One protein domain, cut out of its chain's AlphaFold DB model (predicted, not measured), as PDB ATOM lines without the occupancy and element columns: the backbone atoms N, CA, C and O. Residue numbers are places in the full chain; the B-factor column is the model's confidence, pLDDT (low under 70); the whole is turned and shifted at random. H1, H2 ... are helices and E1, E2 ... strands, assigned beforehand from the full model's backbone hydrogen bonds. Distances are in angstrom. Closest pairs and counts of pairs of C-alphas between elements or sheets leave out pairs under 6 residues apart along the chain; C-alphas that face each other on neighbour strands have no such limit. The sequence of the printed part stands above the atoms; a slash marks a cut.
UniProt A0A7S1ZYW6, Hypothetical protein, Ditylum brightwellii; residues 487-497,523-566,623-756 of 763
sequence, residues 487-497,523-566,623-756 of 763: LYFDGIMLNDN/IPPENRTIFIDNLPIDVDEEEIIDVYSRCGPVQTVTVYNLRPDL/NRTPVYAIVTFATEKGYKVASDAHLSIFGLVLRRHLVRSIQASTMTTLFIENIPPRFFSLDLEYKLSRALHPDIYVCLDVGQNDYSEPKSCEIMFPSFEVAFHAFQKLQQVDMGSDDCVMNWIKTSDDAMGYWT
ATOM      1  N   LEU A 487     219.781 240.400 301.689       94.06
ATOM      2  CA  LEU A 487     219.752 241.864 301.703       94.06
ATOM      3  C   LEU A 487     218.836 242.430 300.627       94.06
ATOM      4  O   LEU A 487     218.668 241.812 299.578       94.06
ATOM      5  N   TYR A 488     218.302 243.613 300.898       95.62
ATOM      6  CA  TYR A 488     217.470 244.395 299.996       95.62
ATOM      7  C   TYR A 488     218.181 245.716 299.727       95.62
ATOM      8  O   TYR A 488     218.622 246.393 300.659       95.62
ATOM      9  N   PHE A 489     218.311 246.054 298.453       96.31
ATOM     10  CA  PHE A 489     218.915 247.292 298.002       96.31
ATOM     11  C   PHE A 489     217.964 248.054 297.084       96.31
ATOM     12  O   PHE A 489     217.289 247.443 296.255       96.31
ATOM     13  N   ASP A 490     218.019 249.379 297.155       96.81
ATOM     14  CA  ASP A 490     217.362 250.274 296.209       96.81
ATOM     15  C   ASP A 490     218.403 250.889 295.265       96.81
ATOM     16  O   ASP A 490     219.402 251.475 295.685       96.81
ATOM     17  N   GLY A 491     218.179 250.730 293.965       96.50
ATOM     18  CA  GLY A 491     218.947 251.343 292.891       96.50
ATOM     19  C   GLY A 491     218.346 252.692 292.506       96.50
ATOM     20  O   GLY A 491     217.284 252.754 291.894       96.50
ATOM     21  N   ILE A 492     219.045 253.774 292.825       95.44
ATOM     22  CA  ILE A 492     218.642 255.156 292.572       95.44
ATOM     23  C   ILE A 492     219.407 255.686 291.358       95.44
ATOM     24  O   ILE A 492     220.636 255.645 291.314       95.44
ATOM     25  N   MET A 493     218.688 256.218 290.371       94.44
ATOM     26  CA  MET A 493     219.298 256.929 289.246       94.44
ATOM     27  C   MET A 493     219.895 258.255 289.726       94.44
ATOM     28  O   MET A 493     219.212 259.036 290.382       94.44
ATOM     29  N   LEU A 494     221.161 258.517 289.399       92.62
ATOM     30  CA  LEU A 494     221.831 259.774 289.759       92.62
ATOM     31  C   LEU A 494     221.656 260.863 288.694       92.62
ATOM     32  O   LEU A 494     221.744 262.048 289.009       92.62
ATOM     33  N   ASN A 495     221.411 260.467 287.443       88.25
ATOM     34  CA  ASN A 495     221.241 261.377 286.316       88.25
ATOM     35  C   ASN A 495     219.828 261.253 285.729       88.25
ATOM     36  O   ASN A 495     219.540 260.312 284.987       88.25
ATOM     37  N   ASP A 496     218.986 262.258 285.972       78.50
ATOM     38  CA  ASP A 496     217.635 262.357 285.386       78.50
ATOM     39  C   ASP A 496     217.655 262.496 283.852       78.50
ATOM     40  O   ASP A 496     216.666 262.225 283.173       78.50
ATOM     41  N   ASN A 497     218.809 262.853 283.277       72.25
ATOM     42  CA  ASN A 497     219.006 262.982 281.829       72.25
ATOM     43  C   ASN A 497     218.929 261.644 281.073       72.25
ATOM     44  O   ASN A 497     218.986 261.636 279.845       72.25
ATOM     45  N   ILE A 523     219.200 248.791 274.452       85.19
ATOM     46  CA  ILE A 523     218.298 248.303 275.486       85.19
ATOM     47  C   ILE A 523     217.086 247.730 274.742       85.19
ATOM     48  O   ILE A 523     216.554 248.405 273.852       85.19
ATOM     49  N   PRO A 524     216.690 246.476 275.016       88.31
ATOM     50  CA  PRO A 524     215.522 245.893 274.392       88.31
ATOM     51  C   PRO A 524     214.320 246.799 274.670       88.31
ATOM     52  O   PRO A 524     214.119 247.186 275.823       88.31
ATOM     53  N   PRO A 525     213.525 247.160 273.653       90.06
ATOM     54  CA  PRO A 525     212.359 247.993 273.882       90.06
ATOM     55  C   PRO A 525     211.367 247.250 274.782       90.06
ATOM     56  O   PRO A 525     210.931 246.148 274.449       90.06
ATOM     57  N   GLU A 526     210.986 247.876 275.897       92.19
ATOM     58  CA  GLU A 526     210.074 247.332 276.916       92.19
ATOM     59  C   GLU A 526     208.799 246.732 276.294       92.19
ATOM     60  O   GLU A 526     208.402 245.606 276.598       92.19
ATOM     61  N   ASN A 527     208.231 247.434 275.307       94.94
ATOM     62  CA  ASN A 527     207.012 247.054 274.583       94.94
ATOM     63  C   ASN A 527     207.203 245.923 273.557       94.94
ATOM     64  O   ASN A 527     206.306 245.643 272.757       94.94
ATOM     65  N   ARG A 528     208.380 245.293 273.509       96.81
ATOM     66  CA  ARG A 528     208.649 244.134 272.649       96.81
ATOM     67  C   ARG A 528     209.318 242.981 273.379       96.81
ATOM     68  O   ARG A 528     209.534 241.946 272.754       96.81
ATOM     69  N   THR A 529     209.611 243.116 274.667       97.38
ATOM     70  CA  THR A 529     210.376 242.116 275.414       97.38
ATOM     71  C   THR A 529     209.529 241.471 276.501       97.38
ATOM     72  O   THR A 529     208.850 242.140 277.275       97.38
ATOM     73  N   ILE A 530     209.571 240.144 276.569       97.50
ATOM     74  CA  ILE A 530     208.974 239.364 277.652       97.50
ATOM     75  C   ILE A 530     210.025 238.476 278.306       97.50
ATOM     76  O   ILE A 530     211.020 238.085 277.691       97.50
ATOM     77  N   PHE A 531     209.745 238.109 279.544       97.31
ATOM     78  CA  PHE A 531     210.478 237.109 280.295       97.31
ATOM     79  C   PHE A 531     209.637 235.849 280.396       97.31
ATOM     80  O   PHE A 531     208.421 235.906 280.572       97.31
ATOM     81  N   ILE A 532     210.290 234.705 280.282       96.44
ATOM     82  CA  ILE A 532     209.655 233.401 280.340       96.44
ATOM     83  C   ILE A 532     210.194 232.671 281.563       96.44
ATOM     84  O   ILE A 532     211.363 232.294 281.583       96.44
ATOM     85  N   ASP A 533     209.341 232.468 282.564       94.12
ATOM     86  CA  ASP A 533     209.676 231.768 283.808       94.12
ATOM     87  C   ASP A 533     209.303 230.275 283.749       94.12
ATOM     88  O   ASP A 533     208.386 229.868 283.030       94.12
ATOM     89  N   ASN A 534     209.975 229.475 284.581       89.88
ATOM     90  CA  ASN A 534     209.743 228.048 284.798       89.88
ATOM     91  C   ASN A 534     209.926 227.189 283.537       89.88
ATOM     92  O   ASN A 534     209.138 226.276 283.264       89.88
ATOM     93  N   LEU A 535     210.966 227.486 282.761       92.38
ATOM     94  CA  LEU A 535     211.326 226.684 281.600       92.38
ATOM     95  C   LEU A 535     211.938 225.341 282.017       92.38
ATOM     96  O   LEU A 535     212.631 225.300 283.028       92.38
ATOM     97  N   PRO A 536     211.737 224.251 281.252       89.81
ATOM     98  CA  PRO A 536     212.480 223.001 281.422       89.81
ATOM     99  C   PRO A 536     214.003 223.224 281.447       89.81
ATOM    100  O   PRO A 536     214.517 224.107 280.769       89.81
ATOM    101  N   ILE A 537     214.731 222.407 282.219       87.44
ATOM    102  CA  ILE A 537     216.191 222.552 282.402       87.44
ATOM    103  C   ILE A 537     216.995 222.348 281.105       87.44
ATOM    104  O   ILE A 537     218.123 222.822 280.983       87.44
ATOM    105  N   ASP A 538     216.393 221.620 280.173       86.62
ATOM    106  CA  ASP A 538     216.891 221.152 278.885       86.62
ATOM    107  C   ASP A 538     216.117 221.787 277.716       86.62
ATOM    108  O   ASP A 538     215.994 221.182 276.651       86.62
ATOM    109  N   VAL A 539     215.507 222.959 277.933       92.69
ATOM    110  CA  VAL A 539     214.845 223.690 276.849       92.69
ATOM    111  C   VAL A 539     215.887 224.303 275.918       92.69
ATOM    112  O   VAL A 539     216.847 224.929 276.371       92.69
ATOM    113  N   ASP A 540     215.658 224.164 274.617       94.19
ATOM    114  CA  ASP A 540     216.486 224.781 273.586       94.19
ATOM    115  C   ASP A 540     215.842 226.086 273.089       94.19
ATOM    116  O   ASP A 540     214.619 226.254 273.123       94.19
ATOM    117  N   GLU A 541     216.657 227.014 272.584       96.75
ATOM    118  CA  GLU A 541     216.181 228.287 272.018       96.75
ATOM    119  C   GLU A 541     215.174 228.073 270.879       96.75
ATOM    120  O   GLU A 541     214.158 228.766 270.810       96.75
ATOM    121  N   GLU A 542     215.411 227.068 270.033       96.69
ATOM    122  CA  GLU A 542     214.543 226.692 268.912       96.69
ATOM    123  C   GLU A 542     213.131 226.309 269.379       96.69
ATOM    124  O   GLU A 542     212.145 226.736 268.784       96.69
ATOM    125  N   GLU A 543     213.010 225.577 270.492       95.88
ATOM    126  CA  GLU A 543     211.708 225.177 271.038       95.88
ATOM    127  C   GLU A 543     210.918 226.391 271.550       95.88
ATOM    128  O   GLU A 543     209.701 226.480 271.362       95.88
ATOM    129  N   ILE A 544     211.603 227.361 272.161       97.19
ATOM    130  CA  ILE A 544     210.983 228.613 272.610       97.19
ATOM    131  C   ILE A 544     210.527 229.434 271.398       97.19
ATOM    132  O   ILE A 544     209.401 229.938 271.398       97.19
ATOM    133  N   ILE A 545     211.359 229.532 270.355       97.38
ATOM    134  CA  ILE A 545     211.020 230.210 269.096       97.38
ATOM    135  C   ILE A 545     209.797 229.552 268.450       97.38
ATOM    136  O   ILE A 545     208.850 230.250 268.090       97.38
ATOM    137  N   ASP A 546     209.750 228.225 268.357       96.44
ATOM    138  CA  ASP A 546     208.634 227.484 267.759       96.44
ATOM    139  C   ASP A 546     207.302 227.728 268.482       96.44
ATOM    140  O   ASP A 546     206.240 227.833 267.858       96.44
ATOM    141  N   VAL A 547     207.338 227.848 269.810       96.06
ATOM    142  CA  VAL A 547     206.138 228.098 270.614       96.06
ATOM    143  C   VAL A 547     205.708 229.563 270.540       96.06
ATOM    144  O   VAL A 547     204.530 229.842 270.295       96.06
ATOM    145  N   TYR A 548     206.641 230.504 270.710       96.62
ATOM    146  CA  TYR A 548     206.330 231.935 270.778       96.62
ATOM    147  C   TYR A 548     206.211 232.620 269.411       96.62
ATOM    148  O   TYR A 548     205.547 233.654 269.319       96.62
ATOM    149  N   SER A 549     206.712 232.019 268.327       96.94
ATOM    150  CA  SER A 549     206.490 232.491 266.947       96.94
ATOM    151  C   SER A 549     205.007 232.561 266.566       96.94
ATOM    152  O   SER A 549     204.617 233.341 265.696       96.94
ATOM    153  N   ARG A 550     204.152 231.804 267.267       95.88
ATOM    154  CA  ARG A 550     202.687 231.858 267.132       95.88
ATOM    155  C   ARG A 550     202.087 233.178 267.614       95.88
ATOM    156  O   ARG A 550     201.014 233.552 267.151       95.88
ATOM    157  N   CYS A 551     202.755 233.863 268.543       96.69
ATOM    158  CA  CYS A 551     202.333 235.175 269.032       96.69
ATOM    159  C   CYS A 551     202.729 236.275 268.036       96.69
ATOM    160  O   CYS A 551     201.960 237.202 267.796       96.69
ATOM    161  N   GLY A 552     203.906 236.147 267.416       97.38
ATOM    162  CA  GLY A 552     204.420 237.038 266.380       97.38
ATOM    163  C   GLY A 552     205.883 236.727 266.032       97.38
ATOM    164  O   GLY A 552     206.488 235.869 266.671       97.38
ATOM    165  N   PRO A 553     206.476 237.415 265.037       97.81
ATOM    166  CA  PRO A 553     207.870 237.199 264.655       97.81
ATOM    167  C   PRO A 553     208.808 237.510 265.829       97.81
ATOM    168  O   PRO A 553     208.804 238.626 266.357       97.81
ATOM    169  N   VAL A 554     209.600 236.518 266.235       97.88
ATOM    170  CA  VAL A 554     210.592 236.624 267.314       97.88
ATOM    171  C   VAL A 554     211.908 237.140 266.731       97.88
ATOM    172  O   VAL A 554     212.365 236.642 265.708       97.88
ATOM    173  N   GLN A 555     212.494 238.159 267.360       97.00
ATOM    174  CA  GLN A 555     213.761 238.766 266.953       97.00
ATOM    175  C   GLN A 555     214.948 238.084 267.634       97.00
ATOM    176  O   GLN A 555     215.898 237.693 266.963       97.00
ATOM    177  N   THR A 556     214.897 237.944 268.960       97.06
ATOM    178  CA  THR A 556     215.942 237.282 269.746       97.06
ATOM    179  C   THR A 556     215.331 236.457 270.869       97.06
ATOM    180  O   THR A 556     214.308 236.828 271.451       97.06
ATOM    181  N   VAL A 557     215.981 235.337 271.170       97.62
ATOM    182  CA  VAL A 557     215.745 234.527 272.364       97.62
ATOM    183  C   VAL A 557     217.088 234.359 273.051       97.62
ATOM    184  O   VAL A 557     218.096 234.132 272.391       97.62
ATOM    185  N   THR A 558     217.121 234.518 274.366       96.31
ATOM    186  CA  THR A 558     218.323 234.265 275.165       96.31
ATOM    187  C   THR A 558     217.919 233.489 276.401       96.31
ATOM    188  O   THR A 558     217.110 233.975 277.196       96.31
ATOM    189  N   VAL A 559     218.454 232.278 276.550       95.75
ATOM    190  CA  VAL A 559     218.153 231.396 277.685       95.75
ATOM    191  C   VAL A 559     219.243 231.518 278.743       95.75
ATOM    192  O   VAL A 559     220.436 231.486 278.443       95.75
ATOM    193  N   TYR A 560     218.830 231.643 280.000       94.12
ATOM    194  CA  TYR A 560     219.712 231.789 281.150       94.12
ATOM    195  C   TYR A 560     219.680 230.536 282.025       94.12
ATOM    196  O   TYR A 560     218.678 229.825 282.093       94.12
ATOM    197  N   ASN A 561     220.786 230.291 282.732       88.56
ATOM    198  CA  ASN A 561     220.945 229.195 283.695       88.56
ATOM    199  C   ASN A 561     220.783 227.778 283.125       88.56
ATOM    200  O   ASN A 561     220.447 226.857 283.871       88.56
ATOM    201  N   LEU A 562     221.076 227.573 281.838       84.75
ATOM    202  CA  LEU A 562     221.134 226.229 281.265       84.75
ATOM    203  C   LEU A 562     222.121 225.350 282.048       84.75
ATOM    204  O   LEU A 562     223.264 225.730 282.329       84.75
ATOM    205  N   ARG A 563     221.662 224.152 282.413       75.50
ATOM    206  CA  ARG A 563     222.443 223.133 283.128       75.50
ATOM    207  C   ARG A 563     222.314 221.797 282.397       75.50
ATOM    208  O   ARG A 563     221.686 220.873 282.923       75.50
ATOM    209  N   PRO A 564     222.889 221.681 281.184       67.88
ATOM    210  CA  PRO A 564     222.822 220.445 280.403       67.88
ATOM    211  C   PRO A 564     223.489 219.265 281.130       67.88
ATOM    212  O   PRO A 564     223.190 218.110 280.856       67.88
ATOM    213  N   ASP A 565     224.363 219.540 282.100       67.00
ATOM    214  CA  ASP A 565     225.005 218.553 282.967       67.00
ATOM    215  C   ASP A 565     224.050 217.912 283.992       67.00
ATOM    216  O   ASP A 565     224.272 216.780 284.428       67.00
ATOM    217  N   LEU A 566     222.990 218.625 284.385       65.50
ATOM    218  CA  LEU A 566     221.980 218.160 285.341       65.50
ATOM    219  C   LEU A 566     220.745 217.551 284.669       65.50
ATOM    220  O   LEU A 566     219.846 217.079 285.384       65.50
ATOM    221  N   ASN A 623     221.546 224.842 295.161       55.22
ATOM    222  CA  ASN A 623     220.214 225.361 294.914       55.22
ATOM    223  C   ASN A 623     220.090 225.503 293.393       55.22
ATOM    224  O   ASN A 623     220.918 226.157 292.761       55.22
ATOM    225  N   ARG A 624     219.151 224.767 292.790       68.62
ATOM    226  CA  ARG A 624     218.992 224.768 291.336       68.62
ATOM    227  C   ARG A 624     218.380 226.106 290.948       68.62
ATOM    228  O   ARG A 624     217.207 226.328 291.230       68.62
ATOM    229  N   THR A 625     219.182 226.965 290.333       73.31
ATOM    230  CA  THR A 625     218.759 228.249 289.770       73.31
ATOM    231  C   THR A 625     217.674 228.002 288.708       73.31
ATOM    232  O   THR A 625     217.809 227.045 287.938       73.31
ATOM    233  N   PRO A 626     216.575 228.776 288.675       80.50
ATOM    234  CA  PRO A 626     215.521 228.600 287.685       80.50
ATOM    235  C   PRO A 626     216.064 228.873 286.279       80.50
ATOM    236  O   PRO A 626     216.832 229.816 286.075       80.50
ATOM    237  N   VAL A 627     215.649 228.046 285.317       90.94
ATOM    238  CA  VAL A 627     215.878 228.305 283.891       90.94
ATOM    239  C   VAL A 627     214.778 229.235 283.411       90.94
ATOM    240  O   VAL A 627     213.588 228.975 283.620       90.94
ATOM    241  N   TYR A 628     215.189 230.331 282.793       95.38
ATOM    242  CA  TYR A 628     214.296 231.337 282.242       95.38
ATOM    243  C   TYR A 628     214.870 231.873 280.935       95.38
ATOM    244  O   TYR A 628     216.060 231.714 280.657       95.38
ATOM    245  N   ALA A 629     214.028 232.503 280.125       97.00
ATOM    246  CA  ALA A 629     214.456 233.111 278.872       97.00
ATOM    247  C   ALA A 629     213.947 234.539 278.737       97.00
ATOM    248  O   ALA A 629     212.896 234.891 279.271       97.00
ATOM    249  N   ILE A 630     214.693 235.343 277.990       97.19
ATOM    250  CA  ILE A 630     214.266 236.658 277.523       97.19
ATOM    251  C   ILE A 630     213.941 236.521 276.042       97.19
ATOM    252  O   ILE A 630     214.766 236.033 275.269       97.19
ATOM    253  N   VAL A 631     212.738 236.934 275.652       97.69
ATOM    254  CA  VAL A 631     212.276 236.895 274.262       97.69
ATOM    255  C   VAL A 631     211.926 238.299 273.821       97.69
ATOM    256  O   VAL A 631     211.083 238.955 274.431       97.69
ATOM    257  N   THR A 632     212.560 238.749 272.742       97.25
ATOM    258  CA  THR A 632     212.257 240.033 272.108       97.25
ATOM    259  C   THR A 632     211.561 239.784 270.784       97.25
ATOM    260  O   THR A 632     212.064 239.048 269.935       97.25
ATOM    261  N   PHE A 633     210.394 240.386 270.594       97.88
ATOM    262  CA  PHE A 633     209.624 240.310 269.361       97.88
ATOM    263  C   PHE A 633     210.057 241.391 268.374       97.88
ATOM    264  O   PHE A 633     210.341 242.526 268.747       97.88
ATOM    265  N   ALA A 634     210.008 241.075 267.081       96.94
ATOM    266  CA  ALA A 634     210.228 242.066 266.033       96.94
ATOM    267  C   ALA A 634     209.076 243.089 265.951       96.94
ATOM    268  O   ALA A 634     209.258 244.191 265.444       96.94
ATOM    269  N   THR A 635     207.885 242.739 266.458       96.88
ATOM    270  CA  THR A 635     206.686 243.592 266.415       96.88
ATOM    271  C   THR A 635     206.031 243.711 267.789       96.88
ATOM    272  O   THR A 635     205.932 242.731 268.525       96.88
ATOM    273  N   GLU A 636     205.497 244.894 268.103       96.62
ATOM    274  CA  GLU A 636     204.730 245.145 269.336       96.62
ATOM    275  C   GLU A 636     203.459 244.280 269.411       96.62
ATOM    276  O   GLU A 636     203.038 243.847 270.482       96.62
ATOM    277  N   LYS A 637     202.862 243.954 268.256       97.44
ATOM    278  CA  LYS A 637     201.710 243.049 268.183       97.44
ATOM    279  C   LYS A 637     202.041 241.664 268.750       97.44
ATOM    280  O   LYS A 637     201.223 241.113 269.480       97.44
ATOM    281  N   GLY A 638     203.228 241.130 268.443       96.81
ATOM    282  CA  GLY A 638     203.678 239.842 268.977       96.81
ATOM    283  C   GLY A 638     203.819 239.860 270.494       96.81
ATOM    284  O   GLY A 638     203.323 238.963 271.173       96.81
ATOM    285  N   TYR A 639     204.391 240.945 271.017       97.00
ATOM    286  CA  TYR A 639     204.481 241.191 272.451       97.00
ATOM    287  C   TYR A 639     203.104 241.246 273.120       97.00
ATOM    288  O   TYR A 639     202.898 240.521 274.086       97.00
ATOM    289  N   LYS A 640     202.145 242.019 272.586       96.56
ATOM    290  CA  LYS A 640     200.786 242.146 273.157       96.56
ATOM    291  C   LYS A 640     200.049 240.812 273.261       96.56
ATOM    292  O   LYS A 640     199.309 240.596 274.211       96.56
ATOM    293  N   VAL A 641     200.243 239.918 272.289       96.75
ATOM    294  CA  VAL A 641     199.659 238.569 272.335       96.75
ATOM    295  C   VAL A 641     200.367 237.716 273.385       96.75
ATOM    296  O   VAL A 641     199.715 237.023 274.157       96.75
ATOM    297  N   ALA A 642     201.698 237.780 273.446       95.81
ATOM    298  CA  ALA A 642     202.484 236.979 274.377       95.81
ATOM    299  C   ALA A 642     202.368 237.438 275.844       95.81
ATOM    300  O   ALA A 642     202.581 236.633 276.755       95.81
ATOM    301  N   SER A 643     202.025 238.711 276.065       95.00
ATOM    302  CA  SER A 643     201.790 239.333 277.370       95.00
ATOM    303  C   SER A 643     200.325 239.313 277.818       95.00
ATOM    304  O   SER A 643     200.006 239.884 278.865       95.00
ATOM    305  N   ASP A 644     199.447 238.641 277.064       95.44
ATOM    306  CA  ASP A 644     198.042 238.461 277.421       95.44
ATOM    307  C   ASP A 644     197.899 237.813 278.810       95.44
ATOM    308  O   ASP A 644     198.651 236.907 279.193       95.44
ATOM    309  N   ALA A 645     196.894 238.254 279.568       88.75
ATOM    310  CA  ALA A 645     196.637 237.802 280.930       88.75
ATOM    311  C   ALA A 645     196.446 236.280 280.996       88.75
ATOM    312  O   ALA A 645     196.841 235.656 281.978       88.75
ATOM    313  N   HIS A 646     195.904 235.655 279.946       88.81
ATOM    314  CA  HIS A 646     195.771 234.202 279.893       88.81
ATOM    315  C   HIS A 646     197.129 233.485 279.896       88.81
ATOM    316  O   HIS A 646     197.315 232.544 280.667       88.81
ATOM    317  N   LEU A 647     198.091 233.953 279.097       86.81
ATOM    318  CA  LEU A 647     199.441 233.382 279.039       86.81
ATOM    319  C   LEU A 647     200.296 233.787 280.243       86.81
ATOM    320  O   LEU A 647     201.174 233.033 280.656       86.81
ATOM    321  N   SER A 648     200.023 234.944 280.845       83.50
ATOM    322  CA  SER A 648     200.723 235.379 282.054       83.50
ATOM    323  C   SER A 648     200.253 234.631 283.310       83.50
ATOM    324  O   SER A 648     201.068 234.178 284.115       83.50
ATOM    325  N   ILE A 649     198.937 234.434 283.460       75.94
ATOM    326  CA  ILE A 649     198.330 233.810 284.646       75.94
ATOM    327  C   ILE A 649     198.360 232.286 284.549       75.94
ATOM    328  O   ILE A 649     198.807 231.616 285.483       75.94
ATOM    329  N   PHE A 650     197.856 231.729 283.444       80.81
ATOM    330  CA  PHE A 650     197.744 230.280 283.284       80.81
ATOM    331  C   PHE A 650     198.986 229.670 282.650       80.81
ATOM    332  O   PHE A 650     199.230 228.490 282.866       80.81
ATOM    333  N   GLY A 651     199.787 230.453 281.930       86.25
ATOM    334  CA  GLY A 651     200.993 229.950 281.292       86.25
ATOM    335  C   GLY A 651     200.743 229.097 280.048       86.25
ATOM    336  O   GLY A 651     199.616 228.839 279.629       86.25
ATOM    337  N   LEU A 652     201.844 228.635 279.465       90.06
ATOM    338  CA  LEU A 652     201.913 227.626 278.415       90.06
ATOM    339  C   LEU A 652     202.443 226.326 279.011       90.06
ATOM    340  O   LEU A 652     203.291 226.337 279.896       90.06
ATOM    341  N   VAL A 653     201.970 225.181 278.523       89.44
ATOM    342  CA  VAL A 653     202.506 223.888 278.963       89.44
ATOM    343  C   VAL A 653     203.614 223.448 278.008       89.44
ATOM    344  O   VAL A 653     203.322 222.969 276.914       89.44
ATOM    345  N   LEU A 654     204.874 223.557 278.435       90.50
ATOM    346  CA  LEU A 654     206.045 223.091 277.687       90.50
ATOM    347  C   LEU A 654     206.617 221.832 278.335       90.50
ATOM    348  O   LEU A 654     207.014 221.859 279.493       90.50
ATOM    349  N   ARG A 655     206.612 220.693 277.634       87.62
ATOM    350  CA  ARG A 655     207.078 219.392 278.172       87.62
ATOM    351  C   ARG A 655     206.498 219.036 279.557       87.62
ATOM    352  O   ARG A 655     207.155 218.380 280.358       87.62
ATOM    353  N   ARG A 656     205.235 219.409 279.823       85.88
ATOM    354  CA  ARG A 656     204.533 219.262 281.126       85.88
ATOM    355  C   ARG A 656     204.966 220.252 282.221       85.88
ATOM    356  O   ARG A 656     204.530 220.106 283.359       85.88
ATOM    357  N   HIS A 657     205.760 221.260 281.887       83.12
ATOM    358  CA  HIS A 657     206.055 222.403 282.745       83.12
ATOM    359  C   HIS A 657     205.108 223.548 282.419       83.12
ATOM    360  O   HIS A 657     204.858 223.839 281.253       83.12
ATOM    361  N   LEU A 658     204.565 224.180 283.458       88.38
ATOM    362  CA  LEU A 658     203.745 225.375 283.308       88.38
ATOM    363  C   LEU A 658     204.658 226.599 283.224       88.38
ATOM    364  O   LEU A 658     205.146 227.082 284.245       88.38
ATOM    365  N   VAL A 659     204.892 227.061 282.010       92.31
ATOM    366  CA  VAL A 659     205.764 228.178 281.659       92.31
ATOM    367  C   VAL A 659     204.960 229.473 281.686       92.31
ATOM    368  O   VAL A 659     203.861 229.499 281.143       92.31
ATOM    369  N   ARG A 660     205.462 230.546 282.301       93.88
ATOM    370  CA  ARG A 660     204.709 231.812 282.428       93.88
ATOM    371  C   ARG A 660     205.392 232.954 281.694       93.88
ATOM    372  O   ARG A 660     206.595 233.141 281.849       93.88
ATOM    373  N   SER A 661     204.605 233.738 280.957       96.38
ATOM    374  CA  SER A 661     205.061 234.994 280.356       96.38
ATOM    375  C   SER A 661     204.941 236.143 281.361       96.38
ATOM    376  O   SER A 661     203.871 236.387 281.926       96.38
ATOM    377  N   ILE A 662     206.027 236.878 281.556       96.19
ATOM    378  CA  ILE A 662     206.127 238.038 282.440       96.19
ATOM    379  C   ILE A 662     206.525 239.246 281.586       96.19
ATOM    380  O   ILE A 662     207.396 239.151 280.720       96.19
ATOM    381  N   GLN A 663     205.863 240.381 281.790       96.94
ATOM    382  CA  GLN A 663     206.146 241.603 281.037       96.94
ATOM    383  C   GLN A 663     207.488 242.199 281.477       96.94
ATOM    384  O   GLN A 663     207.772 242.228 282.675       96.94
ATOM    385  N   ALA A 664     208.288 242.708 280.534       96.88
ATOM    386  CA  ALA A 664     209.554 243.372 280.858       96.88
ATOM    387  C   ALA A 664     209.373 244.521 281.864       96.88
ATOM    388  O   ALA A 664     210.145 244.609 282.809       96.88
ATOM    389  N   SER A 665     208.285 245.286 281.746       96.12
ATOM    390  CA  SER A 665     207.894 246.364 282.670       96.12
ATOM    391  C   SER A 665     207.859 245.965 284.149       96.12
ATOM    392  O   SER A 665     208.088 246.784 285.031       96.12
ATOM    393  N   THR A 666     207.579 244.691 284.436       96.06
ATOM    394  CA  THR A 666     207.520 244.159 285.808       96.06
ATOM    395  C   THR A 666     208.864 243.639 286.316       96.06
ATOM    396  O   THR A 666     209.009 243.374 287.507       96.06
ATOM    397  N   MET A 667     209.855 243.499 285.434       97.19
ATOM    398  CA  MET A 667     211.198 243.037 285.769       97.19
ATOM    399  C   MET A 667     212.076 244.212 286.185       97.19
ATOM    400  O   MET A 667     213.003 244.607 285.489       97.19
ATOM    401  N   THR A 668     211.780 244.780 287.348       97.50
ATOM    402  CA  THR A 668     212.538 245.903 287.917       97.50
ATOM    403  C   THR A 668     213.520 245.471 289.002       97.50
ATOM    404  O   THR A 668     214.160 246.311 289.620       97.50
ATOM    405  N   THR A 669     213.641 244.170 289.275       97.69
ATOM    406  CA  THR A 669     214.467 243.640 290.368       97.69
ATOM    407  C   THR A 669     215.512 242.667 289.838       97.69
ATOM    408  O   THR A 669     215.191 241.777 289.050       97.69
ATOM    409  N   LEU A 670     216.756 242.811 290.297       97.56
ATOM    410  CA  LEU A 670     217.835 241.853 290.050       97.56
ATOM    411  C   LEU A 670     218.154 241.075 291.321       97.56
ATOM    412  O   LEU A 670     218.246 241.647 292.403       97.56
ATOM    413  N   PHE A 671     218.378 239.773 291.181       96.31
ATOM    414  CA  PHE A 671     218.747 238.878 292.272       96.31
ATOM    415  C   PHE A 671     220.204 238.460 292.119       96.31
ATOM    416  O   PHE A 671     220.578 237.892 291.095       96.31
ATOM    417  N   ILE A 672     221.021 238.699 293.139       95.75
ATOM    418  CA  ILE A 672     222.404 238.224 293.189       95.75
ATOM    419  C   ILE A 672     222.466 237.099 294.218       95.75
ATOM    420  O   ILE A 672     222.130 237.280 295.387       95.75
ATOM    421  N   GLU A 673     222.881 235.918 293.780       93.06
ATOM    422  CA  GLU A 673     222.944 234.705 294.589       93.06
ATOM    423  C   GLU A 673     224.378 234.185 294.700       93.06
ATOM    424  O   GLU A 673     225.221 234.453 293.847       93.06
ATOM    425  N   ASN A 674     224.634 233.397 295.749       91.75
ATOM    426  CA  ASN A 674     225.949 232.833 296.076       91.75
ATOM    427  C   ASN A 674     227.024 233.908 296.279       91.75
ATOM    428  O   ASN A 674     228.158 233.773 295.820       91.75
ATOM    429  N   ILE A 675     226.661 234.970 296.997       94.00
ATOM    430  CA  ILE A 675     227.614 236.007 297.381       94.00
ATOM    431  C   ILE A 675     228.712 235.355 298.235       94.00
ATOM    432  O   ILE A 675     228.389 234.569 299.140       94.00
ATOM    433  N   PRO A 676     230.000 235.623 297.954       92.69
ATOM    434  CA  PRO A 676     231.081 234.947 298.652       92.69
ATOM    435  C   PRO A 676     231.041 235.263 300.147       92.69
ATOM    436  O   PRO A 676     230.771 236.406 300.527       92.69
ATOM    437  N   PRO A 677     231.358 234.287 301.015       88.94
ATOM    438  CA  PRO A 677     231.568 234.596 302.422       88.94
ATOM    439  C   PRO A 677     232.687 235.642 302.536       88.94
ATOM    440  O   PRO A 677     233.619 235.623 301.726       88.94
ATOM    441  N   ARG A 678     232.625 236.498 303.564       88.75
ATOM    442  CA  ARG A 678     233.491 237.680 303.805       88.75
ATOM    443  C   ARG A 678     233.097 238.978 303.100       88.75
ATOM    444  O   ARG A 678     233.779 239.975 303.313       88.75
ATOM    445  N   PHE A 679     232.037 239.001 302.295       92.06
ATOM    446  CA  PHE A 679     231.406 240.276 301.953       92.06
ATOM    447  C   PHE A 679     230.507 240.694 303.109       92.06
ATOM    448  O   PHE A 679     229.623 239.935 303.497       92.06
ATOM    449  N   PHE A 680     230.727 241.882 303.666       93.12
ATOM    450  CA  PHE A 680     229.757 242.499 304.565       93.12
ATOM    451  C   PHE A 680     228.732 243.302 303.762       93.12
ATOM    452  O   PHE A 680     228.948 243.616 302.590       93.12
ATOM    453  N   SER A 681     227.607 243.635 304.396       93.50
ATOM    454  CA  SER A 681     226.505 244.350 303.738       93.50
ATOM    455  C   SER A 681     226.979 245.681 303.126       93.50
ATOM    456  O   SER A 681     226.688 245.958 301.965       93.50
ATOM    457  N   LEU A 682     227.817 246.428 303.856       92.44
ATOM    458  CA  LEU A 682     228.427 247.685 303.395       92.44
ATOM    459  C   LEU A 682     229.451 247.504 302.261       92.44
ATOM    460  O   LEU A 682     229.508 248.321 301.345       92.44
ATOM    461  N   ASP A 683     230.256 246.437 302.294       94.44
ATOM    462  CA  ASP A 683     231.234 246.170 301.227       94.44
ATOM    463  C   ASP A 683     230.531 245.833 299.915       94.44
ATOM    464  O   ASP A 683     230.971 246.231 298.833       94.44
ATOM    465  N   LEU A 684     229.426 245.091 300.021       95.38
ATOM    466  CA  LEU A 684     228.582 244.750 298.893       95.38
ATOM    467  C   LEU A 684     227.916 246.001 298.311       95.38
ATOM    468  O   LEU A 684     228.013 246.206 297.104       95.38
ATOM    469  N   GLU A 685     227.324 246.857 299.152       95.81
ATOM    470  CA  GLU A 685     226.762 248.150 298.735       95.81
ATOM    471  C   GLU A 685     227.800 248.983 297.978       95.81
ATOM    472  O   GLU A 685     227.580 249.389 296.837       95.81
ATOM    473  N   TYR A 686     228.977 249.174 298.583       95.81
ATOM    474  CA  TYR A 686     230.054 249.963 297.996       95.81
ATOM    475  C   TYR A 686     230.508 249.397 296.647       95.81
ATOM    476  O   TYR A 686     230.725 250.148 295.693       95.81
ATOM    477  N   LYS A 687     230.639 248.070 296.539       96.31
ATOM    478  CA  LYS A 687     231.066 247.406 295.305       96.31
ATOM    479  C   LYS A 687     230.023 247.533 294.192       96.31
ATOM    480  O   LYS A 687     230.401 247.847 293.064       96.31
ATOM    481  N   LEU A 688     228.742 247.335 294.508       96.94
ATOM    482  CA  LEU A 688     227.635 247.485 293.559       96.94
ATOM    483  C   LEU A 688     227.505 248.937 293.088       96.94
ATOM    484  O   LEU A 688     227.491 249.193 291.886       96.94
ATOM    485  N   SER A 689     227.525 249.893 294.018       97.19
ATOM    486  CA  SER A 689     227.493 251.324 293.706       97.19
ATOM    487  C   SER A 689     228.676 251.748 292.847       97.19
ATOM    488  O   SER A 689     228.504 252.449 291.855       97.19
ATOM    489  N   ARG A 690     229.888 251.271 293.150       96.81
ATOM    490  CA  ARG A 690     231.076 251.579 292.347       96.81
ATOM    491  C   ARG A 690     230.999 251.009 290.930       96.81
ATOM    492  O   ARG A 690     231.499 251.644 290.007       96.81
ATOM    493  N   ALA A 691     230.418 249.824 290.766       96.69
ATOM    494  CA  ALA A 691     230.232 249.201 289.460       96.69
ATOM    495  C   ALA A 691     229.196 249.929 288.591       96.69
ATOM    496  O   ALA A 691     229.315 249.955 287.366       96.69
ATOM    497  N   LEU A 692     228.176 250.503 289.225       96.56
ATOM    498  CA  LEU A 692     227.042 251.118 288.548       96.56
ATOM    499  C   LEU A 692     227.185 252.638 288.346       96.56
ATOM    500  O   LEU A 692     226.573 253.198 287.429       96.56
ATOM    501  N   HIS A 693     228.057 253.283 289.123       94.94
ATOM    502  CA  HIS A 693     228.445 254.684 288.972       94.94
ATOM    503  C   HIS A 693     229.008 254.975 287.558       94.94
ATOM    504  O   HIS A 693     229.716 254.136 286.992       94.94
ATOM    505  N   PRO A 694     228.751 256.159 286.964       94.81
ATOM    506  CA  PRO A 694     228.060 257.328 287.531       94.81
ATOM    507  C   PRO A 694     226.536 257.314 287.417       94.81
ATOM    508  O   PRO A 694     225.900 258.238 287.908       94.81
ATOM    509  N   ASP A 695     225.948 256.310 286.772       94.38
ATOM    510  CA  ASP A 695     224.545 256.396 286.354       94.38
ATOM    511  C   ASP A 695     223.575 255.993 287.468       94.38
ATOM    512  O   ASP A 695     222.528 256.616 287.636       94.38
ATOM    513  N   ILE A 696     223.935 254.965 288.241       96.62
ATOM    514  CA  ILE A 696     223.082 254.394 289.286       96.62
ATOM    515  C   ILE A 696     223.881 254.280 290.589       96.62
ATOM    516  O   ILE A 696     225.029 253.831 290.594       96.62
ATOM    517  N   TYR A 697     223.249 254.664 291.693       96.81
ATOM    518  CA  TYR A 697     223.708 254.442 293.061       96.81
ATOM    519  C   TYR A 697     222.859 253.352 293.714       96.81
ATOM    520  O   TYR A 697     221.654 253.315 293.504       96.81
ATOM    521  N   VAL A 698     223.459 252.466 294.502       96.62
ATOM    522  CA  VAL A 698     222.753 251.389 295.206       96.62
ATOM    523  C   VAL A 698     222.856 251.636 296.708       96.62
ATOM    524  O   VAL A 698     223.966 251.772 297.217       96.62
ATOM    525  N   CYS A 699     221.725 251.683 297.416       95.00
ATOM    526  CA  CYS A 699     221.686 251.858 298.871       95.00
ATOM    527  C   CYS A 699     221.011 250.680 299.573       95.00
ATOM    528  O   CYS A 699     220.033 250.130 299.071       95.00
ATOM    529  N   LEU A 700     221.540 250.283 300.733       93.88
ATOM    530  CA  LEU A 700     220.941 249.246 301.575       93.88
ATOM    531  C   LEU A 700     219.638 249.757 302.219       93.88
ATOM    532  O   LEU A 700     219.606 250.881 302.723       93.88
ATOM    533  N   ASP A 701     218.580 248.940 302.226       88.88
ATOM    534  CA  ASP A 701     217.288 249.318 302.822       88.88
ATOM    535  C   ASP A 701     217.395 249.540 304.349       88.88
ATOM    536  O   ASP A 701     218.131 248.853 305.074       88.88
ATOM    537  N   VAL A 702     216.644 250.520 304.858       73.44
ATOM    538  CA  VAL A 702     216.733 251.004 306.240       73.44
ATOM    539  C   VAL A 702     216.262 249.921 307.215       73.44
ATOM    540  O   VAL A 702     215.110 249.494 307.210       73.44
ATOM    541  N   GLY A 703     217.147 249.519 308.129       74.50
ATOM    542  CA  GLY A 703     216.835 248.561 309.198       74.50
ATOM    543  C   GLY A 703     217.406 247.157 308.995       74.50
ATOM    544  O   GLY A 703     217.163 246.277 309.828       74.50
ATOM    545  N   GLN A 704     218.187 246.933 307.935       81.25
ATOM    546  CA  GLN A 704     219.037 245.748 307.825       81.25
ATOM    547  C   GLN A 704     220.308 245.889 308.680       81.25
ATOM    548  O   GLN A 704     220.705 246.984 309.056       81.25
ATOM    549  N   ASN A 705     220.912 244.764 309.078       76.69
ATOM    550  CA  ASN A 705     222.094 244.773 309.941       76.69
ATOM    551  C   ASN A 705     223.371 244.908 309.096       76.69
ATOM    552  O   ASN A 705     223.761 243.948 308.427       76.69
ATOM    553  N   ASP A 706     224.035 246.059 309.200       74.44
ATOM    554  CA  ASP A 706     225.199 246.475 308.397       74.44
ATOM    555  C   ASP A 706     226.393 245.499 308.423       74.44
ATOM    556  O   ASP A 706     227.238 245.501 307.525       74.44
ATOM    557  N   TYR A 707     226.462 244.630 309.435       83.38
ATOM    558  CA  TYR A 707     227.587 243.715 309.671       83.38
ATOM    559  C   TYR A 707     227.290 242.248 309.341       83.38
ATOM    560  O   TYR A 707     228.031 241.354 309.750       83.38
ATOM    561  N   SER A 708     226.193 241.965 308.640       85.31
ATOM    562  CA  SER A 708     225.871 240.594 308.240       85.31
ATOM    563  C   SER A 708     226.620 240.164 306.974       85.31
ATOM    564  O   SER A 708     226.845 240.982 306.082       85.31
ATOM    565  N   GLU A 709     226.998 238.879 306.902       91.75
ATOM    566  CA  GLU A 709     227.526 238.230 305.691       91.75
ATOM    567  C   GLU A 709     226.348 237.695 304.857       91.75
ATOM    568  O   GLU A 709     225.757 236.661 305.211       91.75
ATOM    569  N   PRO A 710     225.943 238.386 303.781       93.38
ATOM    570  CA  PRO A 710     224.794 237.983 303.001       93.38
ATOM    571  C   PRO A 710     225.160 236.829 302.072       93.38
ATOM    572  O   PRO A 710     226.254 236.772 301.520       93.38
ATOM    573  N   LYS A 711     224.224 235.900 301.868       91.94
ATOM    574  CA  LYS A 711     224.382 234.838 300.852       91.94
ATOM    575  C   LYS A 711     223.739 235.200 299.523       91.94
ATOM    576  O   LYS A 711     224.080 234.623 298.491       91.94
ATOM    577  N   SER A 712     222.784 236.112 299.569       94.38
ATOM    578  CA  SER A 712     222.099 236.648 298.409       94.38
ATOM    579  C   SER A 712     221.579 238.044 298.720       94.38
ATOM    580  O   SER A 712     221.378 238.393 299.887       94.38
ATOM    581  N   CYS A 713     221.331 238.825 297.683       96.06
ATOM    582  CA  CYS A 713     220.621 240.087 297.786       96.06
ATOM    583  C   CYS A 713     219.673 240.284 296.605       96.06
ATOM    584  O   CYS A 713     219.797 239.614 295.576       96.06
ATOM    585  N   GLU A 714     218.717 241.187 296.775       96.94
ATOM    586  CA  GLU A 714     217.877 241.710 295.706       96.94
ATOM    587  C   GLU A 714     218.074 243.225 295.584       96.94
ATOM    588  O   GLU A 714     218.235 243.914 296.589       96.94
ATOM    589  N   ILE A 715     218.131 243.720 294.347       97.62
ATOM    590  CA  ILE A 715     218.299 245.140 294.023       97.62
ATOM    591  C   ILE A 715     217.078 245.581 293.224       97.62
ATOM    592  O   ILE A 715     216.858 245.073 292.121       97.62
ATOM    593  N   MET A 716     216.293 246.500 293.775       97.50
ATOM    594  CA  MET A 716     215.103 247.068 293.149       97.50
ATOM    595  C   MET A 716     215.457 248.350 292.396       97.50
ATOM    596  O   MET A 716     216.130 249.222 292.931       97.50
ATOM    597  N   PHE A 717     214.998 248.485 291.158       97.25
ATOM    598  CA  PHE A 717     215.230 249.652 290.307       97.25
ATOM    599  C   PHE A 717     213.903 250.349 289.968       97.25
ATOM    600  O   PHE A 717     212.847 249.716 290.003       97.25
ATOM    601  N   PRO A 718     213.924 251.642 289.597       95.69
ATOM    602  CA  PRO A 718     212.710 252.392 289.275       95.69
ATOM    603  C   PRO A 718     212.039 251.949 287.966       95.69
ATOM    604  O   PRO A 718     210.836 252.139 287.811       95.69
ATOM    605  N   SER A 719     212.791 251.376 287.021       95.62
ATOM    606  CA  SER A 719     212.254 250.901 285.741       95.62
ATOM    607  C   SER A 719     213.032 249.707 285.185       95.62
ATOM    608  O   SER A 719     214.145 249.400 285.632       95.62
ATOM    609  N   PHE A 720     212.443 249.034 284.192       95.81
ATOM    610  CA  PHE A 720     213.059 247.905 283.496       95.81
ATOM    611  C   PHE A 720     214.352 248.303 282.776       95.81
ATOM    612  O   PHE A 720     215.339 247.577 282.838       95.81
ATOM    613  N   GLU A 721     214.384 249.466 282.127       94.62
ATOM    614  CA  GLU A 721     215.545 249.954 281.375       94.62
ATOM    615  C   GLU A 721     216.745 250.150 282.299       94.62
ATOM    616  O   GLU A 721     217.863 249.754 281.964       94.62
ATOM    617  N   VAL A 722     216.500 250.723 283.482       95.50
ATOM    618  CA  VAL A 722     217.522 250.932 284.510       95.50
ATOM    619  C   VAL A 722     218.016 249.589 285.041       95.50
ATOM    620  O   VAL A 722     219.227 249.372 285.100       95.50
ATOM    621  N   ALA A 723     217.102 248.662 285.351       96.94
ATOM    622  CA  ALA A 723     217.461 247.309 285.771       96.94
ATOM    623  C   ALA A 723     218.275 246.577 284.692       96.94
ATOM    624  O   ALA A 723     219.259 245.908 284.998       96.94
ATOM    625  N   PHE A 724     217.914 246.722 283.416       95.88
ATOM    626  CA  PHE A 724     218.576 246.035 282.310       95.88
ATOM    627  C   PHE A 724     219.964 246.606 282.039       95.88
ATOM    628  O   PHE A 724     220.922 245.859 281.838       95.88
ATOM    629  N   HIS A 725     220.098 247.928 282.104       94.81
ATOM    630  CA  HIS A 725     221.390 248.592 282.047       94.81
ATOM    631  C   HIS A 725     222.291 248.171 283.219       94.81
ATOM    632  O   HIS A 725     223.456 247.815 283.015       94.81
ATOM    633  N   ALA A 726     221.740 248.121 284.438       96.50
ATOM    634  CA  ALA A 726     222.453 247.623 285.608       96.50
ATOM    635  C   ALA A 726     222.889 246.164 285.429       96.50
ATOM    636  O   ALA A 726     224.042 245.835 285.697       96.50
ATOM    637  N   PHE A 727     222.012 245.305 284.905       96.69
ATOM    638  CA  PHE A 727     222.310 243.909 284.599       96.69
ATOM    639  C   PHE A 727     223.482 243.784 283.618       96.69
ATOM    640  O   PHE A 727     224.420 243.037 283.874       96.69
ATOM    641  N   GLN A 728     223.494 244.556 282.528       95.19
ATOM    642  CA  GLN A 728     224.603 244.530 281.566       95.19
ATOM    643  C   GLN A 728     225.940 244.949 282.186       95.19
ATOM    644  O   GLN A 728     226.964 244.321 281.911       95.19
ATOM    645  N   LYS A 729     225.940 245.985 283.033       95.62
ATOM    646  CA  LYS A 729     227.150 246.429 283.739       95.62
ATOM    647  C   LYS A 729     227.620 245.398 284.758       95.62
ATOM    648  O   LYS A 729     228.790 245.027 284.762       95.62
ATOM    649  N   LEU A 730     226.712 244.902 285.596       95.81
ATOM    650  CA  LEU A 730     227.028 243.946 286.656       95.81
ATOM    651  C   LEU A 730     227.498 242.592 286.109       95.81
ATOM    652  O   LEU A 730     228.306 241.940 286.759       95.81
ATOM    653  N   GLN A 731     227.084 242.190 284.902       93.81
ATOM    654  CA  GLN A 731     227.616 240.989 284.242       93.81
ATOM    655  C   GLN A 731     229.125 241.061 283.968       93.81
ATOM    656  O   GLN A 731     229.776 240.024 283.860       93.81
ATOM    657  N   GLN A 732     229.683 242.266 283.844       93.94
ATOM    658  CA  GLN A 732     231.108 242.480 283.580       93.94
ATOM    659  C   GLN A 732     231.927 242.622 284.870       93.94
ATOM    660  O   GLN A 732     233.155 242.694 284.825       93.94
ATOM    661  N   VAL A 733     231.260 242.695 286.024       94.44
ATOM    662  CA  VAL A 733     231.890 242.979 287.311       94.44
ATOM    663  C   VAL A 733     232.260 241.671 287.988       94.44
ATOM    664  O   VAL A 733     231.402 240.856 288.318       94.44
ATOM    665  N   ASP A 734     233.548 241.497 288.268       93.69
ATOM    666  CA  ASP A 734     234.013 240.372 289.072       93.69
ATOM    667  C   ASP A 734     233.608 240.567 290.542       93.69
ATOM    668  O   ASP A 734     234.167 241.393 291.278       93.69
ATOM    669  N   MET A 735     232.628 239.783 290.995       90.75
ATOM    670  CA  MET A 735     232.165 239.786 292.384       90.75
ATOM    671  C   MET A 735     233.121 239.061 293.346       90.75
ATOM    672  O   MET A 735     232.944 239.177 294.556       90.75
ATOM    673  N   GLY A 736     234.215 238.471 292.859       85.62
ATOM    674  CA  GLY A 736     235.247 237.801 293.659       85.62
ATOM    675  C   GLY A 736     234.996 236.305 293.859       85.62
ATOM    676  O   GLY A 736     235.656 235.676 294.686       85.62
ATOM    677  N   SER A 737     234.030 235.735 293.136       84.25
ATOM    678  CA  SER A 737     233.797 234.295 293.057       84.25
ATOM    679  C   SER A 737     233.116 233.934 291.751       84.25
ATOM    680  O   SER A 737     232.107 234.540 291.387       84.25
ATOM    681  N   ASP A 738     233.616 232.871 291.133       81.69
ATOM    682  CA  ASP A 738     233.052 232.272 289.922       81.69
ATOM    683  C   ASP A 738     231.634 231.706 290.133       81.69
ATOM    684  O   ASP A 738     230.914 231.457 289.168       81.69
ATOM    685  N   ASP A 739     231.219 231.489 291.390       84.81
ATOM    686  CA  ASP A 739     229.912 230.917 291.733       84.81
ATOM    687  C   ASP A 739     228.823 231.985 291.957       84.81
ATOM    688  O   ASP A 739     227.653 231.620 292.109       84.81
ATOM    689  N   CYS A 740     229.174 233.279 291.987       90.81
ATOM    690  CA  CYS A 740     228.213 234.370 292.153       90.81
ATOM    691  C   CYS A 740     227.376 234.516 290.876       90.81
ATOM    692  O   CYS A 740     227.911 234.793 289.803       90.81
ATOM    693  N   VAL A 741     226.059 234.338 290.982       91.06
ATOM    694  CA  VAL A 741     225.152 234.362 289.825       91.06
ATOM    695  C   VAL A 741     224.165 235.507 289.970       91.06
ATOM    696  O   VAL A 741     223.575 235.695 291.031       91.06
ATOM    697  N   MET A 742     223.964 236.246 288.883       94.50
ATOM    698  CA  MET A 742     222.950 237.287 288.790       94.50
ATOM    699  C   MET A 742     221.772 236.799 287.947       94.50
ATOM    700  O   MET A 742     221.958 236.324 286.827       94.50
ATOM    701  N   ASN A 743     220.564 236.942 288.482       95.06
ATOM    702  CA  ASN A 743     219.326 236.439 287.908       95.06
ATOM    703  C   ASN A 743     218.256 237.529 287.853       95.06
ATOM    704  O   ASN A 743     218.176 238.385 288.729       95.06
ATOM    705  N   TRP A 744     217.371 237.429 286.865       96.00
ATOM    706  CA  TRP A 744     216.144 238.232 286.794       96.00
ATOM    707  C   TRP A 744     214.998 237.656 287.631       96.00
ATOM    708  O   TRP A 744     214.070 238.366 287.997       96.00
ATOM    709  N   ILE A 745     215.049 236.355 287.934       94.31
ATOM    710  CA  ILE A 745     214.002 235.639 288.667       94.31
ATOM    711  C   ILE A 745     214.613 234.985 289.902       94.31
ATOM    712  O   ILE A 745     215.628 234.291 289.812       94.31
ATOM    713  N   LYS A 746     213.965 235.189 291.052       91.56
ATOM    714  CA  LYS A 746     214.373 234.634 292.346       91.56
ATOM    715  C   LYS A 746     214.368 233.109 292.319       91.56
ATOM    716  O   LYS A 746     213.347 232.494 291.997       91.56
ATOM    717  N   THR A 747     215.464 232.482 292.746       84.56
ATOM    718  CA  THR A 747     215.462 231.036 292.970       84.56
ATOM    719  C   THR A 747     214.549 230.701 294.144       84.56
ATOM    720  O   THR A 747     214.786 231.116 295.275       84.56
ATOM    721  N   SER A 748     213.492 229.929 293.884       79.94
ATOM    722  CA  SER A 748     212.607 229.434 294.941       79.94
ATOM    723  C   SER A 748     213.383 228.578 295.947       79.94
ATOM    724  O   SER A 748     214.175 227.718 295.555       79.94
ATOM    725  N   ASP A 749     213.099 228.744 297.241       75.31
ATOM    726  CA  ASP A 749     213.686 227.914 298.302       75.31
ATOM    727  C   ASP A 749     213.372 226.418 298.112       75.31
ATOM    728  O   ASP A 749     214.169 225.557 298.486       75.31
ATOM    729  N   ASP A 750     212.240 226.105 297.467       67.12
ATOM    730  CA  ASP A 750     211.825 224.749 297.092       67.12
ATOM    731  C   ASP A 750     212.088 224.444 295.607       67.12
ATOM    732  O   ASP A 750     211.317 223.748 294.939       67.12
ATOM    733  N   ALA A 751     213.192 224.952 295.049       63.06
ATOM    734  CA  ALA A 751     213.590 224.627 293.681       63.06
ATOM    735  C   ALA A 751     213.590 223.103 293.433       63.06
ATOM    736  O   ALA A 751     213.224 222.650 292.354       63.06
ATOM    737  N   MET A 752     213.905 222.282 294.444       58.19
ATOM    738  CA  MET A 752     213.875 220.816 294.345       58.19
ATOM    739  C   MET A 752     212.465 220.236 294.130       58.19
ATOM    740  O   MET A 752     212.299 219.316 293.319       58.19
ATOM    741  N   GLY A 753     211.448 220.754 294.823       58.47
ATOM    742  CA  GLY A 753     210.053 220.378 294.600       58.47
ATOM    743  C   GLY A 753     209.519 220.896 293.267       58.47
ATOM    744  O   GLY A 753     208.726 220.216 292.613       58.47
ATOM    745  N   TYR A 754     210.000 222.057 292.819       54.88
ATOM    746  CA  TYR A 754     209.508 222.749 291.625       54.88
ATOM    747  C   TYR A 754     209.659 221.919 290.338       54.88
ATOM    748  O   TYR A 754     208.698 221.770 289.585       54.88
ATOM    749  N   TRP A 755     210.808 221.260 290.146       56.28
ATOM    750  CA  TRP A 755     211.085 220.415 288.969       56.28
ATOM    751  C   TRP A 755     210.454 219.020 289.024       56.28
ATOM    752  O   TRP A 755     210.382 218.327 288.012       56.28
ATOM    753  N   THR A 756     210.033 218.568 290.207       55.03
ATOM    754  CA  THR A 756     209.505 217.209 290.412       55.03
ATOM    755  C   THR A 756     207.991 217.162 290.576       55.03
ATOM    756  O   THR A 756     207.447 216.066 290.759       55.03
TER     757      THR A 756
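This is residues 487 to 497, 523 to 566 and 623 to 756 of the 763 residues of the protein "Hypothetical protein" of Ditylum brightwellii (UniProt A0A7S1ZYW6). The model has two lobes side by side, each a strongly twisted sheet of five strands with helices on it. In one lobe H4 and H5 pack on the sheet E8, E1, E9, E7, E10; in the other the sheet E3, E4, E2, E6, E5 curls round H1, with H2 on the same face and the short H3 beside E6. The printed part begins in the first lobe with E1, has E2 to E6 in the second and returns through residues 664 to 668 to the first for E7 to E10, before a weakly predicted tail with H6. The printed part has 189 residues with six named helices and ten named strands, in the order E1, E2, H1, E3, E4, H2, H3, E5, E6, E7, H4, E8, E9, H5, E10, H6; the first sheet is mixed, the second antiparallel throughout, and the class is mixed, helices and strands. It is compact, with a radius of gyration of the C-alphas of 17.3 A and spans of 49 by 43 by 27 A.

E1, residues 487 to 493, is an inner strand, parallel to E9, residues 710 to 716, with N 489 and O 714 2.8 A apart, and antiparallel to the edge strand E8, residues 696 to 700, with N 492 and O 697 2.7 A apart. E7, residues 669 to 673, is antiparallel to E9, with N 715 and O 670 2.8 A apart, and to the edge strand E10, residues 741 to 743, with N 671 and O 743 2.8 A apart. H4, residues 681 to 692, and H5, residues 720 to 730, are on this sheet, making two layers, helices on one face of a sheet. With residues 688 to 692 alone H4 touches H5, about perpendicular at 79 degrees; their closest C-alphas, of Leu 692 and Ala 726, are 6.5 A apart. E7, H4, E8 and E9, H5, E10 are split strand-helix-strand units, their strands running the same way with others between, and both crossovers are right-handed. In the second sheet E2, residues 529 to 533, is antiparallel to E4, residues 628 to 633, with N 532 and O 629 2.8 A apart, and to E6, residues 657 to 663, with N 531 and O 662 2.8 A apart. The edge strand E3, residues 554 to 560, is antiparallel to E4, with N 560 and O 628 2.8 A apart. The other edge strand, E5, residues 652 to 654, makes a hairpin with E6, with N 659 and O 652 2.7 A apart. This sheet curls round H1, residues 541 to 548, and E2, H1, E3 form a third right-handed split unit. H2, residues 636 to 642, is on the same face as H1, again two layers, at a height over the sheet of 8.2 A. H3, residues 645 to 649, is only just at the sheet's level, at a height of 3.6 A; the closest C-alphas of H3 and E6, of Ser 648 and Ser 661, are 4.7 A apart. H6, residues 751 to 754, is on neither sheet. Every O i to N i+4 pair is within hydrogen-bond range in H1 to H5; H6 is too short for one.

E1 begins at C-alpha 487 (219.752, 241.864, 301.703) and is 19.6 A long. E3 measures 17.3 A, E4 16.4 A, E6 19.3 A and E9 16.5 A. H4 measures 16.6 A, and H5 14.9 A from C-alpha 720 at (213.059, 247.905, 283.496). H6 ends at C-alpha 754 (209.508, 222.749, 291.625).

The C-alphas farthest apart, of Arg 550 and Tyr 707, are 50.7 A apart. Residues 498 to 522 and 567 to 622 are not printed, with C-alpha gaps of 16.0 A and 12.1 A across the cuts. Of the links printed whole, none is long. The mean pLDDT of the printed part is 90.5; residues 564 to 566, 623 to 624 and 750 to 756 are under 70.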